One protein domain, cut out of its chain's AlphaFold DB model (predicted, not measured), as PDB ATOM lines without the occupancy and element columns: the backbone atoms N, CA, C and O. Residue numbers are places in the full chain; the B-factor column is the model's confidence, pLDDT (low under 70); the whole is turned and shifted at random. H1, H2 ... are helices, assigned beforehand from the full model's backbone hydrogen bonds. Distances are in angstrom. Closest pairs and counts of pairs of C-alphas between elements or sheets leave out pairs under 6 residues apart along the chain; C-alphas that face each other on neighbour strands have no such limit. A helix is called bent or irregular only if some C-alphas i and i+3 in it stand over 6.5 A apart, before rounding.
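Overview. This is residues 44 to 115 of the 134 residues of an uncharacterized protein of Nonlabens ulvanivorans (UniProt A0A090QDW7). A long, kinked helix, H3, runs through much of the domain, and the shorter H4 folds back on it as a helical hairpin, closed at its far end by a long loop, residues 92 to 104. Two short helices, H1 and H2, lie one after the other towards the end of the domain away from that loop. The printed part has 72 residues with four named helices, in the order H1, H2, H3, H4, and no named strand; the class is all helix. The whole is compact, with a radius of gyration of the C-alphas of 12.2 A, and only just elongated, spanning 35 by 23 by 19 A.

Arrangement. H3, residues 70 to 91, and H4, residues 105 to 114, touch with 19 pairs of C-alphas within 8 A. The closest are those of Ile 74 and Ala 113, 5.0 A apart. The two form a helical hairpin, running opposite ways at a steep tilt of 43 degrees. H1, residues 49 to 55, only just touches H3, with 3 pairs of C-alphas within 8 A, and does so with residues 80 to 84 of H3 alone. The closest C-alphas there are those of Phe 55 and Phe 81, 5.8 A apart; the helices run the same way at a steep tilt of 53 degrees. H2, residues 59 to 67, only just touches H1, with 3 pairs of C-alphas within 8 A, the closest being those of Asn 52 and Glu 62 at 5.8 A. H1 and H2 run opposite ways at a steep tilt of 49 degrees. The helix packing is mostly crossed: of these 3 touching pairs, 0 are at a shallow tilt. H2 and H3 are close but not clearly touching, with the closest C-alphas, those of Phe 65 and Gly 73, 7.5 A apart. H2 and H4 are apart. In H1, H2 and H4 every O i to N i+4 pair is within hydrogen-bond range; in H3 14 of 18 are.

Along the chain. H3 is the longest helix, 22 residues and 30.8 A from C-alpha 70 at (283.574, 259.909, 252.189) to C-alpha 91 at (291.764, 279.169, 274.812). It is irregular, with C-alphas 71 and 74 standing 7.3 A apart, and has a kink of 41 degrees near residue 77. H4 measures 14.4 A and ends with C-alpha 114 at (281.906, 261.850, 258.005). H2 measures 12.8 A. H1 measures 10.8 A and begins with C-alpha 49 at (277.867, 273.916, 254.949).

Size, cuts and confidence. The two C-alphas farthest apart, those of Asp 44 and Gly 93, are 36.6 A apart. The printed part has no cut. The links from H1 to H2 and from H2 to H3 are tight, and the link from H3 to H4 is long, with 13 residues whose C-alphas lie 13 to 20 A from the mean of all C-alphas. The mean pLDDT of the printed part of this model is 79.1; residues 44 to 55, residue 57 and residue 115 are under 70.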
ATOM      1  N   ASP A  44     279.816 268.176 244.964       56.62
ATOM      2  CA  ASP A  44     279.950 268.510 246.385       56.62
ATOM      3  C   ASP A  44     279.065 267.627 247.281       56.62
ATOM      4  O   ASP A  44     277.835 267.697 247.244       56.62
ATOM      5  N   GLN A  45     279.717 266.743 248.037       59.41
ATOM      6  CA  GLN A  45     279.052 265.768 248.903       59.41
ATOM      7  C   GLN A  45     278.678 266.349 250.272       59.41
ATOM      8  O   GLN A  45     278.054 265.653 251.082       59.41
ATOM      9  N   MET A  46     279.043 267.608 250.542       59.59
ATOM     10  CA  MET A  46     278.865 268.216 251.851       59.59
ATOM     11  C   MET A  46     277.435 268.707 252.038       59.59
ATOM     12  O   MET A  46     277.044 269.812 251.665       59.59
ATOM     13  N   GLY A  47     276.638 267.863 252.684       55.53
ATOM     14  CA  GLY A  47     275.255 268.170 253.025       55.53
ATOM     15  C   GLY A  47     275.089 269.202 254.150       55.53
ATOM     16  O   GLY A  47     273.981 269.716 254.339       55.53
ATOM     17  N   ARG A  48     276.158 269.545 254.896       60.25
ATOM     18  CA  ARG A  48     276.128 270.615 255.908       60.25
ATOM     19  C   ARG A  48     277.244 271.647 255.690       60.25
ATOM     20  O   ARG A  48     278.370 271.457 256.141       60.25
ATOM     21  N   PRO A  49     276.905 272.827 255.137       56.84
ATOM     22  CA  PRO A  49     277.867 273.916 254.949       56.84
ATOM     23  C   PRO A  49     278.568 274.346 256.253       56.84
ATOM     24  O   PRO A  49     279.696 274.827 256.240       56.84
ATOM     25  N   GLY A  50     277.906 274.160 257.403       57.50
ATOM     26  CA  GLY A  50     278.377 274.643 258.701       57.50
ATOM     27  C   GLY A  50     279.620 273.937 259.250       57.50
ATOM     28  O   GLY A  50     280.458 274.604 259.850       57.50
ATOM     29  N   ILE A  51     279.781 272.622 259.048       63.97
ATOM     30  CA  ILE A  51     280.938 271.896 259.610       63.97
ATOM     31  C   ILE A  51     282.223 272.327 258.912       63.97
ATOM     32  O   ILE A  51     283.218 272.603 259.584       63.97
ATOM     33  N   ASN A  52     282.158 272.470 257.588       57.75
ATOM     34  CA  ASN A  52     283.285 272.939 256.809       57.75
ATOM     35  C   ASN A  52     283.718 274.344 257.267       57.75
ATOM     36  O   ASN A  52     284.834 274.521 257.726       57.75
ATOM     37  N   THR A  53     282.791 275.303 257.341       57.84
ATOM     38  CA  THR A  53     283.122 276.699 257.713       57.84
ATOM     39  C   THR A  53     283.630 276.911 259.147       57.84
ATOM     40  O   THR A  53     284.281 277.914 259.439       57.84
ATOM     41  N   VAL A  54     283.311 276.014 260.086       64.62
ATOM     42  CA  VAL A  54     283.642 276.209 261.510       64.62
ATOM     43  C   VAL A  54     284.893 275.439 261.918       64.62
ATOM     44  O   VAL A  54     285.628 275.903 262.796       64.62
ATOM     45  N   PHE A  55     285.160 274.285 261.299       69.12
ATOM     46  CA  PHE A  55     286.196 273.369 261.770       69.12
ATOM     47  C   PHE A  55     287.384 273.190 260.817       69.12
ATOM     48  O   PHE A  55     288.456 272.809 261.299       69.12
ATOM     49  N   THR A  56     287.301 273.545 259.529       70.62
ATOM     50  CA  THR A  56     288.479 273.492 258.640       70.62
ATOM     51  C   THR A  56     289.325 274.771 258.740       70.62
ATOM     52  O   THR A  56     288.794 275.884 258.772       70.62
ATOM     53  N   PRO A  57     290.649 274.654 258.959       68.44
ATOM     54  CA  PRO A  57     291.476 275.789 259.373       68.44
ATOM     55  C   PRO A  57     291.805 276.766 258.241       68.44
ATOM     56  O   PRO A  57     292.216 277.889 258.531       68.44
ATOM     57  N   THR A  58     291.628 276.367 256.980       74.94
ATOM     58  CA  THR A  58     291.950 277.186 255.807       74.94
ATOM     59  C   THR A  58     290.931 276.989 254.685       74.94
ATOM     60  O   THR A  58     290.337 275.923 254.572       74.94
ATOM     61  N   GLU A  59     290.803 277.971 253.789       73.44
ATOM     62  CA  GLU A  59     289.978 277.862 252.568       73.44
ATOM     63  C   GLU A  59     290.413 276.684 251.665       73.44
ATOM     64  O   GLU A  59     289.616 276.102 250.928       73.44
ATOM     65  N   ALA A  60     291.692 276.292 251.725       75.19
ATOM     66  CA  ALA A  60     292.200 275.128 251.005       75.19
ATOM     67  C   ALA A  60     291.683 273.814 251.609       75.19
ATOM     68  O   ALA A  60     291.292 272.915 250.864       75.19
ATOM     69  N   ASP A  61     291.632 273.723 252.940       74.94
ATOM     70  CA  ASP A  61     291.022 272.595 253.644       74.94
ATOM     71  C   ASP A  61     289.511 272.568 253.428       74.94
ATOM     72  O   ASP A  61     288.946 271.484 253.304       74.94
ATOM     73  N   GLU A  62     288.874 273.735 253.296       75.19
ATOM     74  CA  GLU A  62     287.461 273.822 252.933       75.19
ATOM     75  C   GLU A  62     287.184 273.201 251.570       75.19
ATOM     76  O   GLU A  62     286.322 272.328 251.431       75.19
ATOM     77  N   ASN A  63     287.949 273.614 250.561       75.75
ATOM     78  CA  ASN A  63     287.812 273.069 249.221       75.75
ATOM     79  C   ASN A  63     288.169 271.574 249.175       75.75
ATOM     80  O   ASN A  63     287.510 270.799 248.483       75.75
ATOM     81  N   MET A  64     289.184 271.152 249.933       77.56
ATOM     82  CA  MET A  64     289.587 269.750 250.023       77.56
ATOM     83  C   MET A  64     288.517 268.890 250.701       77.56
ATOM     84  O   MET A  64     288.261 267.775 250.247       77.56
ATOM     85  N   PHE A  65     287.853 269.405 251.735       76.19
ATOM     86  CA  PHE A  65     286.739 268.728 252.397       76.19
ATOM     87  C   PHE A  65     285.568 268.519 251.426       76.19
ATOM     88  O   PHE A  65     285.063 267.405 251.317       76.19
ATOM     89  N   ASN A  66     285.241 269.530 250.609       72.19
ATOM     90  CA  ASN A  66     284.151 269.462 249.623       72.19
ATOM     91  C   ASN A  66     284.343 268.388 248.544       72.19
ATOM     92  O   ASN A  66     283.361 267.872 248.013       72.19
ATOM     93  N   VAL A  67     285.588 268.029 248.211       74.88
ATOM     94  CA  VAL A  67     285.903 267.043 247.153       74.88
ATOM     95  C   VAL A  67     286.376 265.692 247.692       74.88
ATOM     96  O   VAL A  67     286.539 264.743 246.920       74.88
ATOM     97  N   THR A  68     286.584 265.578 249.004       75.88
ATOM     98  CA  THR A  68     287.086 264.358 249.636       75.88
ATOM     99  C   THR A  68     286.061 263.235 249.574       75.88
ATOM    100  O   THR A  68     284.944 263.365 250.056       75.88
ATOM    101  N   VAL A  69     286.482 262.083 249.044       75.00
ATOM    102  CA  VAL A  69     285.678 260.856 249.065       75.00
ATOM    103  C   VAL A  69     285.304 260.516 250.518       75.00
ATOM    104  O   VAL A  69     286.212 260.447 251.354       75.00
ATOM    105  N   PRO A  70     284.031 260.199 250.827       71.50
ATOM    106  CA  PRO A  70     283.574 259.909 252.189       71.50
ATOM    107  C   PRO A  70     284.407 258.853 252.926       71.50
ATOM    108  O   PRO A  70     284.678 258.984 254.116       71.50
ATOM    109  N   ALA A  71     284.893 257.838 252.201       74.06
ATOM    110  CA  ALA A  71     285.759 256.786 252.738       74.06
ATOM    111  C   ALA A  71     287.071 257.315 253.352       74.06
ATOM    112  O   ALA A  71     287.623 256.689 254.254       74.06
ATOM    113  N   ASN A  72     287.555 258.473 252.894       79.19
ATOM    114  CA  ASN A  72     288.792 259.093 253.368       79.19
ATOM    115  C   ASN A  72     288.544 260.273 254.328       79.19
ATOM    116  O   ASN A  72     289.502 260.788 254.906       79.19
ATOM    117  N   GLY A  73     287.285 260.693 254.519       77.44
ATOM    118  CA  GLY A  73     286.920 261.870 255.317       77.44
ATOM    119  C   GLY A  73     287.361 261.768 256.778       77.44
ATOM    120  O   GLY A  73     288.015 262.673 257.294       77.44
ATOM    121  N   ILE A  74     287.119 260.617 257.418       81.12
ATOM    122  CA  ILE A  74     287.562 260.367 258.800       81.12
ATOM    123  C   ILE A  74     289.083 260.514 258.906       81.12
ATOM    124  O   ILE A  74     289.567 261.296 259.714       81.12
ATOM    125  N   ALA A  75     289.843 259.796 258.077       83.44
ATOM    126  CA  ALA A  75     291.301 259.768 258.183       83.44
ATOM    127  C   ALA A  75     291.950 261.143 257.949       83.44
ATOM    128  O   ALA A  75     292.976 261.439 258.558       83.44
ATOM    129  N   MET A  76     291.362 261.976 257.084       81.06
ATOM    130  CA  MET A  76     291.922 263.286 256.745       81.06
ATOM    131  C   MET A  76     291.484 264.413 257.687       81.06
ATOM    132  O   MET A  76     292.280 265.312 257.950       81.06
ATOM    133  N   PHE A  77     290.257 264.380 258.219       84.25
ATOM    134  CA  PHE A  77     289.683 265.540 258.918       84.25
ATOM    135  C   PHE A  77     289.384 265.310 260.397       84.25
ATOM    136  O   PHE A  77     289.383 266.274 261.164       84.25
ATOM    137  N   GLN A  78     289.211 264.062 260.841       86.94
ATOM    138  CA  GLN A  78     288.963 263.761 262.254       86.94
ATOM    139  C   GLN A  78     290.081 264.295 263.177       86.94
ATOM    140  O   GLN A  78     289.735 264.968 264.153       86.94
ATOM    141  N   PRO A  79     291.389 264.141 262.864       88.69
ATOM    142  CA  PRO A  79     292.463 264.705 263.690       88.69
ATOM    143  C   PRO A  79     292.464 266.239 263.699       88.69
ATOM    144  O   PRO A  79     292.662 266.865 264.740       88.69
ATOM    145  N   THR A  80     292.192 266.858 262.547       87.12
ATOM    146  CA  THR A  80     292.125 268.318 262.391       87.12
ATOM    147  C   THR A  80     291.003 268.912 263.240       87.12
ATOM    148  O   THR A  80     291.199 269.908 263.940       87.12
ATOM    149  N   PHE A  81     289.833 268.271 263.240       87.75
ATOM    150  CA  PHE A  81     288.690 268.700 264.041       87.75
ATOM    151  C   PHE A  81     288.935 268.506 265.540       87.75
ATOM    152  O   PHE A  81     288.568 269.383 266.323       87.75
ATOM    153  N   GLN A  82     289.609 267.423 265.946       89.81
ATOM    154  CA  GLN A  82     290.009 267.230 267.346       89.81
ATOM    155  C   GLN A  82     290.928 268.347 267.818       89.81
ATOM    156  O   GLN A  82     290.596 269.036 268.782       89.81
ATOM    157  N   ALA A  83     292.024 268.584 267.092       90.00
ATOM    158  CA  ALA A  83     293.006 269.601 267.451       90.00
ATOM    159  C   ALA A  83     292.374 270.998 267.558       90.00
ATOM    160  O   ALA A  83     292.728 271.786 268.437       90.00
ATOM    161  N   ARG A  84     291.405 271.311 266.692       88.31
ATOM    162  CA  ARG A  84     290.717 272.603 266.722       88.31
ATOM    163  C   ARG A  84     289.754 272.747 267.893       88.31
ATOM    164  O   ARG A  84     289.725 273.807 268.517       88.31
ATOM    165  N   ILE A  85     288.991 271.705 268.214       88.81
ATOM    166  CA  ILE A  85     288.127 271.714 269.399       88.81
ATOM    167  C   ILE A  85     288.992 271.836 270.659       88.81
ATOM    168  O   ILE A  85     288.725 272.699 271.492       88.81
ATOM    169  N   GLU A  86     290.073 271.068 270.769       90.62
ATOM    170  CA  GLU A  86     291.022 271.184 271.883       90.62
ATOM    171  C   GLU A  86     291.625 272.589 271.981       90.62
ATOM    172  O   GLU A  86     291.705 273.142 273.075       90.62
ATOM    173  N   ALA A  87     291.989 273.211 270.856       89.62
ATOM    174  CA  ALA A  87     292.483 274.586 270.835       89.62
ATOM    175  C   ALA A  87     291.445 275.590 271.363       89.62
ATOM    176  O   ALA A  87     291.805 276.492 272.121       89.62
ATOM    177  N   TYR A  88     290.162 275.425 271.020       88.38
ATOM    178  CA  TYR A  88     289.096 276.269 271.564       88.38
ATOM    179  C   TYR A  88     288.927 276.084 273.069       88.38
ATOM    180  O   TYR A  88     288.883 277.075 273.793       88.38
ATOM    181  N   TYR A  89     288.893 274.845 273.557       90.56
ATOM    182  CA  TYR A  89     288.792 274.575 274.993       90.56
ATOM    183  C   TYR A  89     290.008 275.124 275.758       90.56
ATOM    184  O   TYR A  89     289.838 275.823 276.758       90.56
ATOM    185  N   ASN A  90     291.217 274.940 275.222       90.62
ATOM    186  CA  ASN A  90     292.446 275.494 275.787       90.62
ATOM    187  C   ASN A  90     292.442 277.030 275.829       90.62
ATOM    188  O   ASN A  90     292.907 277.607 276.811       90.62
ATOM    189  N   ALA A  91     291.886 277.708 274.818       90.62
ATOM    190  CA  ALA A  91     291.764 279.169 274.812       90.62
ATOM    191  C   ALA A  91     290.872 279.699 275.952       90.62
ATOM    192  O   ALA A  91     291.087 280.811 276.435       90.62
ATOM    193  N   TYR A  92     289.914 278.890 276.413       89.44
ATOM    194  CA  TYR A  92     289.071 279.182 277.576       89.44
ATOM    195  C   TYR A  92     289.584 278.546 278.880       89.44
ATOM    196  O   TYR A  92     288.920 278.655 279.909       89.44
ATOM    197  N   GLY A  93     290.758 277.903 278.866       91.00
ATOM    198  CA  GLY A  93     291.334 277.236 280.038       91.00
ATOM    199  C   GLY A  93     290.531 276.023 280.519       91.00
ATOM    200  O   GLY A  93     290.599 275.674 281.697       91.00
ATOM    201  N   ALA A  94     289.756 275.406 279.630       90.81
ATOM    202  CA  ALA A  94     288.920 274.249 279.909       90.81
ATOM    203  C   ALA A  94     289.447 273.004 279.183       90.81
ATOM    204  O   ALA A  94     290.195 273.093 278.213       90.81
ATOM    205  N   THR A  95     289.018 271.831 279.639       89.19
ATOM    206  CA  THR A  95     289.182 270.562 278.921       89.19
ATOM    207  C   THR A  95     287.849 270.150 278.320       89.19
ATOM    208  O   THR A  95     286.802 270.464 278.883       89.19
ATOM    209  N   TYR A  96     287.878 269.449 277.189       87.75
ATOM    210  CA  TYR A  96     286.650 268.950 276.581       87.75
ATOM    211  C   TYR A  96     285.913 268.010 277.545       87.75
ATOM    212  O   TYR A  96     286.493 267.059 278.067       87.75
ATOM    213  N   GLU A  97     284.627 268.277 277.744       90.12
ATOM    214  CA  GLU A  97     283.680 267.385 278.408       90.12
ATOM    215  C   GLU A  97     282.689 266.865 277.370       90.12
ATOM    216  O   GLU A  97     282.462 267.515 276.345       90.12
ATOM    217  N   ASN A  98     282.085 265.705 277.633       88.94
ATOM    218  CA  ASN A  98     281.107 265.131 276.718       88.94
ATOM    219  C   ASN A  98     280.019 266.155 276.381       88.94
ATOM    220  O   ASN A  98     279.486 266.837 277.259       88.94
ATOM    221  N   ASN A  99     279.691 266.260 275.094       84.31
ATOM    222  CA  ASN A  99     278.705 267.230 274.631       84.31
ATOM    223  C   ASN A  99     277.293 266.898 275.161       84.31
ATOM    224  O   ASN A  99     277.068 265.880 275.811       84.31
ATOM    225  N   ILE A 100     276.296 267.721 274.820       85.94
ATOM    226  CA  ILE A 100     274.891 267.491 275.217       85.94
ATOM    227  C   ILE A 100     274.327 266.131 274.757       85.94
ATOM    228  O   ILE A 100     273.338 265.651 275.302       85.94
ATOM    229  N   LEU A 101     274.961 265.502 273.764       83.62
ATOM    230  CA  LEU A 101     274.612 264.178 273.252       83.62
ATOM    231  C   LEU A 101     275.390 263.047 273.952       83.62
ATOM    232  O   LEU A 101     275.243 261.887 273.582       83.62
ATOM    233  N   GLY A 102     276.220 263.367 274.947       86.12
ATOM    234  CA  GLY A 102     277.045 262.414 275.683       86.12
ATOM    235  C   GLY A 102     278.268 261.909 274.917       86.12
ATOM    236  O   GLY A 102     278.881 260.939 275.358       86.12
ATOM    237  N   LEU A 103     278.638 262.540 273.798       86.81
ATOM    238  CA  LEU A 103     279.742 262.104 272.941       86.81
ATOM    239  C   LEU A 103     281.081 262.624 273.460       86.81
ATOM    240  O   LEU A 103     281.252 263.832 273.674       86.81
ATOM    241  N   ASP A 104     282.039 261.709 273.600       90.44
ATOM    242  CA  ASP A 104     283.437 262.056 273.821       90.44
ATOM    243  C   ASP A 104     284.044 262.713 272.569       90.44
ATOM    244  O   ASP A 104     283.465 262.703 271.476       90.44
ATOM    245  N   LEU A 105     285.209 263.337 272.737       88.25
ATOM    246  CA  LEU A 105     285.835 264.110 271.669       88.25
ATOM    247  C   LEU A 105     286.095 263.271 270.397       88.25
ATOM    248  O   LEU A 105     285.745 263.745 269.316       88.25
ATOM    249  N   PRO A 106     286.647 262.040 270.468       89.56
ATOM    250  CA  PRO A 106     286.845 261.198 269.286       89.56
ATOM    251  C   PRO A 106     285.556 260.790 268.577       89.56
ATOM    252  O   PRO A 106     285.522 260.777 267.342       89.56
ATOM    253  N   THR A 107     284.495 260.478 269.322       87.38
ATOM    254  CA  THR A 107     283.214 260.095 268.718       87.38
ATOM    255  C   THR A 107     282.551 261.297 268.053       87.38
ATOM    256  O   THR A 107     282.060 261.179 266.928       87.38
ATOM    257  N   LEU A 108     282.593 262.470 268.696       86.19
ATOM    258  CA  LEU A 108     282.096 263.712 268.108       86.19
ATOM    259  C   LEU A 108     282.818 264.018 266.792       86.19
ATOM    260  O   LEU A 108     282.167 264.222 265.771       86.19
ATOM    261  N   THR A 109     284.149 264.025 266.784       87.50
ATOM    262  CA  THR A 109     284.907 264.410 265.584       87.50
ATOM    263  C   THR A 109     284.827 263.383 264.469       87.50
ATOM    264  O   THR A 109     284.898 263.765 263.306       87.50
ATOM    265  N   THR A 110     284.600 262.108 264.787       84.94
ATOM    266  CA  THR A 110     284.294 261.085 263.777       84.94
ATOM    267  C   THR A 110     282.954 261.365 263.097       84.94
ATOM    268  O   THR A 110     282.864 261.306 261.871       84.94
ATOM    269  N   ALA A 111     281.925 261.728 263.869       81.06
ATOM    270  CA  ALA A 111     280.626 262.102 263.314       81.06
ATOM    271  C   ALA A 111     280.717 263.374 262.451       81.06
ATOM    272  O   ALA A 111     280.119 263.432 261.378       81.06
ATOM    273  N   LEU A 112     281.505 264.364 262.887       80.44
ATOM    274  CA  LEU A 112     281.736 265.598 262.129       80.44
ATOM    275  C   LEU A 112     282.574 265.366 260.858       80.44
ATOM    276  O   LEU A 112     282.337 266.021 259.854       80.44
ATOM    277  N   ALA A 113     283.548 264.451 260.883       80.38
ATOM    278  CA  ALA A 113     284.414 264.164 259.736       80.38
ATOM    279  C   ALA A 113     283.731 263.340 258.641       80.38
ATOM    280  O   ALA A 113     284.152 263.397 257.487       80.38
ATOM    281  N   LEU A 114     282.705 262.562 258.993       75.56
ATOM    282  CA  LEU A 114     281.906 261.850 258.005       75.56
ATOM    283  C   LEU A 114     280.960 262.784 257.265       75.56
ATOM    284  O   LEU A 114     280.870 262.621 256.063       75.56
ATOM    285  N   ASP A 115     280.262 263.679 257.979       69.31
ATOM    286  CA  ASP A 115     279.255 264.659 257.519       69.31
ATOM    287  C   ASP A 115     278.727 264.522 256.073       69.31
ATOM    288  O   ASP A 115     278.667 265.462 255.281       69.31
TER     289      ASP A 115